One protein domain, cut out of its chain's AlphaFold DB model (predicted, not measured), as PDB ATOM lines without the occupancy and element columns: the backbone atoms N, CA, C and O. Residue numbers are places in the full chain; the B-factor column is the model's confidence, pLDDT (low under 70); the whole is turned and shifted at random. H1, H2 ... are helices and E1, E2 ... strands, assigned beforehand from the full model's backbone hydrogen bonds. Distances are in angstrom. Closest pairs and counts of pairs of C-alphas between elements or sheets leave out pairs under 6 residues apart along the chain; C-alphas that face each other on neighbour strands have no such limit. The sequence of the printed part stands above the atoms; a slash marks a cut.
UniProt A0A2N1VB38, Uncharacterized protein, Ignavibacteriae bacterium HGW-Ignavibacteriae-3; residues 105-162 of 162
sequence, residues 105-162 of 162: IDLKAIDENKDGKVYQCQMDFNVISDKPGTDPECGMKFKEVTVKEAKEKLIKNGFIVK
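This is residues 105 to 162 of the 162 residues of an uncharacterized protein of Ignavibacteriae bacterium HGW-Ignavibacteriae-3 (UniProt A0A2N1VB38). With little regular structure, this flat, compact domain is a small hairpin, E1 and E2, with a long loop, residues 121 to 142, at one end and helix H2 leaving E2 at the other; residues 128 to 129 fold back beside E1. The 58 printed residues include H1, E1, E2 and H2 in that order, mixed in class, with 22 residues in named elements. The sheet is antiparallel; the radius of gyration of the C-alphas is 10.3 A, the spans 27 by 26 by 14 A.

Look first at E1, residues 117 to 120, and E2, residues 143 to 146, an antiparallel hairpin: N 118 and O 145 are within hydrogen-bond range at 2.9 A. H2, residues 147 to 156, follows E2 by a tight link; its closest C-alphas to E1 are those of Val 147 and Lys 117, 5.2 A. H1, residues 107 to 110, is close to H2 but not clearly touching, the closest C-alphas being Leu 107 and Val 147, 6.7 A. Every O i to N i+4 pair in H2 is within hydrogen-bond range; H1 is too short for one.

Find C-alpha 107 at (-3.760, 33.991, -32.683), where H1 begins. H2 runs 14.2 A to C-alpha 156 at (-1.262, 34.196, -17.704).

The farthest C-alphas, Gly 139 and Lys 162, are 27.0 A apart. The link E1 to E2 is long; the printed part has no cut, and no printed residue is under 70 in pLDDT.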
ATOM      1  N   ILE A 105      -9.203  32.072 -28.282       91.44
ATOM      2  CA  ILE A 105      -8.523  33.058 -29.121       91.44
ATOM      3  C   ILE A 105      -7.546  32.336 -30.052       91.44
ATOM      4  O   ILE A 105      -6.537  31.788 -29.609       91.44
ATOM      5  N   ASP A 106      -7.818  32.363 -31.357       92.44
ATOM      6  CA  ASP A 106      -6.918  31.826 -32.384       92.44
ATOM      7  C   ASP A 106      -5.967  32.915 -32.885       92.44
ATOM      8  O   ASP A 106      -6.315  33.691 -33.772       92.44
ATOM      9  N   LEU A 107      -4.755  32.974 -32.325       90.94
ATOM     10  CA  LEU A 107      -3.760  33.991 -32.683       90.94
ATOM     11  C   LEU A 107      -3.289  33.895 -34.138       90.94
ATOM     12  O   LEU A 107      -2.924  34.913 -34.720       90.94
ATOM     13  N   LYS A 108      -3.309  32.699 -34.739       91.38
ATOM     14  CA  LYS A 108      -2.901  32.519 -36.140       91.38
ATOM     15  C   LYS A 108      -3.935  33.081 -37.103       91.38
ATOM     16  O   LYS A 108      -3.574  33.505 -38.191       91.38
ATOM     17  N   ALA A 109      -5.207  33.064 -36.710       91.81
ATOM     18  CA  ALA A 109      -6.267  33.710 -37.472       91.81
ATOM     19  C   ALA A 109      -6.214  35.244 -37.364       91.81
ATOM     20  O   ALA A 109      -6.796  35.919 -38.206       91.81
ATOM     21  N   ILE A 110      -5.554  35.790 -36.333       90.88
ATOM     22  CA  ILE A 110      -5.363  37.241 -36.169       90.88
ATOM     23  C   ILE A 110      -4.186  37.739 -36.996       90.88
ATOM     24  O   ILE A 110      -4.311  38.793 -37.594       90.88
ATOM     25  N   ASP A 111      -3.082  36.994 -37.022       93.25
ATOM     26  CA  ASP A 111      -1.899  37.292 -37.838       93.25
ATOM     27  C   ASP A 111      -2.180  36.996 -39.329       93.25
ATOM     28  O   ASP A 111      -1.776  35.970 -39.886       93.25
ATOM     29  N   GLU A 112      -2.961  37.873 -39.971       92.50
ATOM     30  CA  GLU A 112      -3.349  37.760 -41.384       92.50
ATOM     31  C   GLU A 112      -2.126  37.866 -42.307       92.50
ATOM     32  O   GLU A 112      -2.078  37.228 -43.367       92.50
ATOM     33  N   ASN A 113      -1.132  38.661 -41.900       92.69
ATOM     34  CA  ASN A 113       0.058  38.961 -42.689       92.69
ATOM     35  C   ASN A 113       1.192  37.919 -42.525       92.69
ATOM     36  O   ASN A 113       2.068  37.832 -43.393       92.69
ATOM     37  N   LYS A 114       1.119  37.066 -41.492       92.94
ATOM     38  CA  LYS A 114       2.042  35.964 -41.165       92.94
ATOM     39  C   LYS A 114       3.463  36.410 -40.821       92.94
ATOM     40  O   LYS A 114       4.417  35.663 -41.069       92.94
ATOM     41  N   ASP A 115       3.625  37.600 -40.256       93.81
ATOM     42  CA  ASP A 115       4.917  38.123 -39.805       93.81
ATOM     43  C   ASP A 115       5.295  37.655 -38.384       93.81
ATOM     44  O   ASP A 115       6.422  37.877 -37.921       93.81
ATOM     45  N   GLY A 116       4.385  36.950 -37.700       94.31
ATOM     46  CA  GLY A 116       4.578  36.445 -36.344       94.31
ATOM     47  C   GLY A 116       4.430  37.514 -35.259       94.31
ATOM     48  O   GLY A 116       4.851  37.281 -34.112       94.31
ATOM     49  N   LYS A 117       3.846  38.669 -35.587       95.69
ATOM     50  CA  LYS A 117       3.575  39.793 -34.689       95.69
ATOM     51  C   LYS A 117       2.089  40.135 -34.705       95.69
ATOM     52  O   LYS A 117       1.371  39.902 -35.660       95.69
ATOM     53  N   VAL A 118       1.627  40.686 -33.590       95.50
ATOM     54  CA  VAL A 118       0.270  41.210 -33.437       95.50
ATOM     55  C   VAL A 118       0.302  42.464 -32.576       95.50
ATOM     56  O   VAL A 118       1.204  42.675 -31.761       95.50
ATOM     57  N   TYR A 119      -0.712  43.297 -32.733       95.38
ATOM     58  CA  TYR A 119      -0.941  44.482 -31.928       95.38
ATOM     59  C   TYR A 119      -1.923  44.139 -30.809       95.38
ATOM     60  O   TYR A 119      -3.066  43.774 -31.070       95.38
ATOM     61  N   GLN A 120      -1.470  44.247 -29.562       94.50
ATOM     62  CA  GLN A 120      -2.250  43.892 -28.375       94.50
ATOM     63  C   GLN A 120      -2.363  45.089 -27.423       94.50
ATOM     64  O   GLN A 120      -1.398  45.849 -27.246       94.50
ATOM     65  N   CYS A 121      -3.527  45.262 -26.789       93.06
ATOM     66  CA  CYS A 121      -3.670  46.229 -25.703       93.06
ATOM     67  C   CYS A 121      -2.917  45.768 -24.443       93.06
ATOM     68  O   CYS A 121      -2.862  44.589 -24.110       93.06
ATOM     69  N   GLN A 122      -2.300  46.714 -23.734       89.69
ATOM     70  CA  GLN A 122      -1.555  46.421 -22.505       89.69
ATOM     71  C   GLN A 122      -2.458  46.230 -21.279       89.69
ATOM     72  O   GLN A 122      -1.992  45.657 -20.296       89.69
ATOM     73  N   MET A 123      -3.700  46.720 -21.333       89.44
ATOM     74  CA  MET A 123      -4.696  46.576 -20.265       89.44
ATOM     75  C   MET A 123      -5.647  45.423 -20.572       89.44
ATOM     76  O   MET A 123      -5.762  44.493 -19.778       89.44
ATOM     77  N   ASP A 124      -6.247  45.452 -21.762       90.00
ATOM     78  CA  ASP A 124      -7.291  44.518 -22.171       90.00
ATOM     79  C   ASP A 124      -6.699  43.457 -23.106       90.00
ATOM     80  O   ASP A 124      -6.651  43.588 -24.330       90.00
ATOM     81  N   PHE A 125      -6.158  42.386 -22.513       90.50
ATOM     82  CA  PHE A 125      -5.387  41.370 -23.246       90.50
ATOM     83  C   PHE A 125      -6.187  40.642 -24.336       90.50
ATOM     84  O   PHE A 125      -5.584  40.108 -25.269       90.50
ATOM     85  N   ASN A 126      -7.519  40.628 -24.228       90.56
ATOM     86  CA  ASN A 126      -8.464  40.083 -25.204       90.56
ATOM     87  C   ASN A 126      -8.674  40.978 -26.440       90.56
ATOM     88  O   ASN A 126      -9.329  40.541 -27.389       90.56
ATOM     89  N   VAL A 127      -8.120  42.193 -26.455       93.00
ATOM     90  CA  VAL A 127      -8.171  43.111 -27.596       93.00
ATOM     91  C   VAL A 127      -6.885  42.975 -28.415       93.00
ATOM     92  O   VAL A 127      -5.810  43.440 -28.016       93.00
ATOM     93  N   ILE A 128      -6.988  42.295 -29.566       92.50
ATOM     94  CA  ILE A 128      -5.849  41.954 -30.436       92.50
ATOM     95  C   ILE A 128      -6.198  42.205 -31.910       92.50
ATOM     96  O   ILE A 128      -7.278  41.839 -32.386       92.50
ATOM     97  N   SER A 129      -5.254  42.798 -32.641       93.12
ATOM     98  CA  SER A 129      -5.359  43.186 -34.050       93.12
ATOM     99  C   SER A 129      -4.086  42.823 -34.826       93.12
ATOM    100  O   SER A 129      -2.992  42.887 -34.276       93.12
ATOM    101  N   ASP A 130      -4.210  42.515 -36.119       94.31
ATOM    102  CA  ASP A 130      -3.066  42.430 -37.050       94.31
ATOM    103  C   ASP A 130      -2.470  43.809 -37.367       94.31
ATOM    104  O   ASP A 130      -1.315  43.956 -37.752       94.31
ATOM    105  N   LYS A 131      -3.291  44.853 -37.222       92.44
ATOM    106  CA  LYS A 131      -2.985  46.214 -37.665       92.44
ATOM    107  C   LYS A 131      -2.749  47.147 -36.482       92.44
ATOM    108  O   LYS A 131      -3.443  47.013 -35.464       92.44
ATOM    109  N   PRO A 132      -1.858  48.144 -36.637       93.38
ATOM    110  CA  PRO A 132      -1.697  49.192 -35.645       93.38
ATOM    111  C   PRO A 132      -3.005  49.970 -35.501       93.38
ATOM    112  O   PRO A 132      -3.723  50.216 -36.470       93.38
ATOM    113  N   GLY A 133      -3.309  50.374 -34.275       91.25
ATOM    114  CA  GLY A 133      -4.569  51.026 -33.966       91.25
ATOM    115  C   GLY A 133      -4.673  51.408 -32.502       91.25
ATOM    116  O   GLY A 133      -3.684  51.405 -31.762       91.25
ATOM    117  N   THR A 134      -5.895  51.742 -32.115       91.31
ATOM    118  CA  THR A 134      -6.249  52.157 -30.765       91.31
ATOM    119  C   THR A 134      -7.325  51.224 -30.238       91.31
ATOM    120  O   THR A 134      -8.237  50.850 -30.976       91.31
ATOM    121  N   ASP A 135      -7.210  50.864 -28.968       87.94
ATOM    122  CA  ASP A 135      -8.202  50.083 -28.253       87.94
ATOM    123  C   ASP A 135      -9.531  50.856 -28.152       87.94
ATOM    124  O   ASP A 135      -9.530  51.992 -27.667       87.94
ATOM    125  N   PRO A 136     -10.656  50.283 -28.611       85.38
ATOM    126  CA  PRO A 136     -11.971  50.907 -28.499       85.38
ATOM    127  C   PRO A 136     -12.494  51.023 -27.059       85.38
ATOM    128  O   PRO A 136     -13.357  51.865 -26.820       85.38
ATOM    129  N   GLU A 137     -12.008  50.211 -26.116       81.25
ATOM    130  CA  GLU A 137     -12.458  50.237 -24.720       81.25
ATOM    131  C   GLU A 137     -11.694  51.282 -23.903       81.25
ATOM    132  O   GLU A 137     -12.300  52.151 -23.274       81.25
ATOM    133  N   CYS A 138     -10.357  51.243 -23.942       83.31
ATOM    134  CA  CYS A 138      -9.524  52.130 -23.126       83.31
ATOM    135  C   CYS A 138      -8.965  53.354 -23.878       83.31
ATOM    136  O   CYS A 138      -8.415  54.265 -23.254       83.31
ATOM    137  N   GLY A 139      -9.074  53.401 -25.209       85.69
ATOM    138  CA  GLY A 139      -8.575  54.512 -26.027       85.69
ATOM    139  C   GLY A 139      -7.048  54.572 -26.161       85.69
ATOM    140  O   GLY A 139      -6.512  55.568 -26.657       85.69
ATOM    141  N   MET A 140      -6.322  53.536 -25.731       89.25
ATOM    142  CA  MET A 140      -4.859  53.489 -25.811       89.25
ATOM    143  C   MET A 140      -4.360  52.839 -27.096       89.25
ATOM    144  O   MET A 140      -4.993  51.957 -27.664       89.25
ATOM    145  N   LYS A 141      -3.178  53.258 -27.557       92.38
ATOM    146  CA  LYS A 141      -2.541  52.654 -28.731       92.38
ATOM    147  C   LYS A 141      -2.106  51.226 -28.427       92.38
ATOM    148  O   LYS A 141      -1.508  50.968 -27.379       92.38
ATOM    149  N   PHE A 142      -2.333  50.324 -29.375       94.25
ATOM    150  CA  PHE A 142      -1.837  48.963 -29.261       94.25
ATOM    151  C   PHE A 142      -0.311  48.916 -29.253       94.25
ATOM    152  O   PHE A 142       0.369  49.729 -29.887       94.25
ATOM    153  N   LYS A 143       0.224  47.921 -28.547       94.62
ATOM    154  CA  LYS A 143       1.648  47.606 -28.556       94.62
ATOM    155  C   LYS A 143       1.891  46.438 -29.500       94.62
ATOM    156  O   LYS A 143       1.224  45.413 -29.391       94.62
ATOM    157  N   GLU A 144       2.870  46.582 -30.382       95.81
ATOM    158  CA  GLU A 144       3.363  45.463 -31.180       95.81
ATOM    159  C   GLU A 144       4.065  44.454 -30.266       95.81
ATOM    160  O   GLU A 144       4.982  44.801 -29.513       95.81
ATOM    161  N   VAL A 145       3.612  43.208 -30.316       95.12
ATOM    162  CA  VAL A 145       4.157  42.080 -29.563       95.12
ATOM    163  C   VAL A 145       4.277  40.879 -30.490       95.12
ATOM    164  O   VAL A 145       3.595  40.782 -31.506       95.12
ATOM    165  N   THR A 146       5.150  39.935 -30.155       96.38
ATOM    166  CA  THR A 146       5.202  38.677 -30.914       96.38
ATOM    167  C   THR A 146       3.990  37.808 -30.589       96.38
ATOM    168  O   THR A 146       3.490  37.835 -29.463       96.38
ATOM    169  N   VAL A 147       3.556  36.966 -31.529       94.50
ATOM    170  CA  VAL A 147       2.469  35.994 -31.305       94.50
ATOM    171  C   VAL A 147       2.750  35.104 -30.084       94.50
ATOM    172  O   VAL A 147       1.846  34.785 -29.314       94.50
ATOM    173  N   LYS A 148       4.020  34.745 -29.853       94.75
ATOM    174  CA  LYS A 148       4.441  33.978 -28.666       94.75
ATOM    175  C   LYS A 148       4.203  34.754 -27.370       94.75
ATOM    176  O   LYS A 148       3.615  34.216 -26.438       94.75
ATOM    177  N   GLU A 149       4.618  36.016 -27.327       94.25
ATOM    178  CA  GLU A 149       4.422  36.882 -26.161       94.25
ATOM    179  C   GLU A 149       2.931  37.134 -25.888       94.25
ATOM    180  O   GLU A 149       2.497  37.064 -24.738       94.25
ATOM    181  N   ALA A 150       2.134  37.369 -26.937       93.56
ATOM    182  CA  ALA A 150       0.685  37.522 -26.821       93.56
ATOM    183  C   ALA A 150       0.036  36.260 -26.233       93.56
ATOM    184  O   ALA A 150      -0.760  36.358 -25.298       93.56
ATOM    185  N   LYS A 151       0.434  35.069 -26.708       94.38
ATOM    186  CA  LYS A 151      -0.030  33.777 -26.178       94.38
ATOM    187  C   LYS A 151       0.263  33.627 -24.691       94.38
ATOM    188  O   LYS A 151      -0.625  33.268 -23.924       94.38
ATOM    189  N   GLU A 152       1.491  33.918 -24.271       94.44
ATOM    190  CA  GLU A 152       1.867  33.826 -22.860       94.44
ATOM    191  C   GLU A 152       1.063  34.785 -21.982       94.44
ATOM    192  O   GLU A 152       0.632  34.398 -20.896       94.44
ATOM    193  N   LYS A 153       0.845  36.025 -22.434       93.75
ATOM    194  CA  LYS A 153       0.041  37.011 -21.698       93.75
ATOM    195  C   LYS A 153      -1.414  36.584 -21.582       93.75
ATOM    196  O   LYS A 153      -1.985  36.694 -20.503       93.75
ATOM    197  N   LEU A 154      -2.002  36.067 -22.654       93.25
ATOM    198  CA  LEU A 154      -3.370  35.555 -22.642       93.25
ATOM    199  C   LEU A 154      -3.529  34.414 -21.632       93.25
ATOM    200  O   LEU A 154      -4.393  34.484 -20.762       93.25
ATOM    201  N   ILE A 155      -2.639  33.418 -21.674       93.38
ATOM    202  CA  ILE A 155      -2.676  32.273 -20.753       93.38
ATOM    203  C   ILE A 155      -2.466  32.725 -19.301       93.38
ATOM    204  O   ILE A 155      -3.193  32.287 -18.411       93.38
ATOM    205  N   LYS A 156      -1.512  33.637 -19.048       94.38
ATOM    206  CA  LYS A 156      -1.262  34.196 -17.704       94.38
ATOM    207  C   LYS A 156      -2.482  34.915 -17.125       94.38
ATOM    208  O   LYS A 156      -2.647  34.914 -15.910       94.38
ATOM    209  N   ASN A 157      -3.327  35.491 -17.978       92.12
ATOM    210  CA  ASN A 157      -4.545  36.196 -17.582       92.12
ATOM    211  C   ASN A 157      -5.819  35.336 -17.689       92.12
ATOM    212  O   ASN A 157      -6.921  35.865 -17.591       92.12
ATOM    213  N   GLY A 158      -5.690  34.016 -17.866       91.44
ATOM    214  CA  GLY A 158      -6.823  33.083 -17.829       91.44
ATOM    215  C   GLY A 158      -7.598  32.931 -19.141       91.44
ATOM    216  O   GLY A 158      -8.679  32.343 -19.136       91.44
ATOM    217  N   PHE A 159      -7.065  33.417 -20.264       92.50
ATOM    218  CA  PHE A 159      -7.663  33.210 -21.583       92.50
ATOM    219  C   PHE A 159      -7.215  31.887 -22.208       92.50
ATOM    220  O   PHE A 159      -6.077  31.439 -22.039       92.50
ATOM    221  N   ILE A 160      -8.112  31.279 -22.984       91.12
ATOM    222  CA  ILE A 160      -7.852  30.044 -23.727       91.12
ATOM    223  C   ILE A 160      -7.340  30.425 -25.121       91.12
ATOM    224  O   ILE A 160      -7.963  31.228 -25.811       91.12
ATOM    225  N   VAL A 161      -6.200  29.860 -25.531       91.38
ATOM    226  CA  VAL A 161      -5.524  30.191 -26.798       91.38
ATOM    227  C   VAL A 161      -5.292  28.939 -27.630       91.38
ATOM    228  O   VAL A 161      -4.722  27.969 -27.121       91.38
ATOM    229  N   LYS A 162      -5.645  29.013 -28.913       87.12
ATOM    230  CA  LYS A 162      -5.417  27.960 -29.909       87.12
ATOM    231  C   LYS A 162      -4.034  28.073 -30.556       87.12
ATOM    232  O   LYS A 162      -3.611  29.196 -30.909       87.12
TER     233      LYS A 162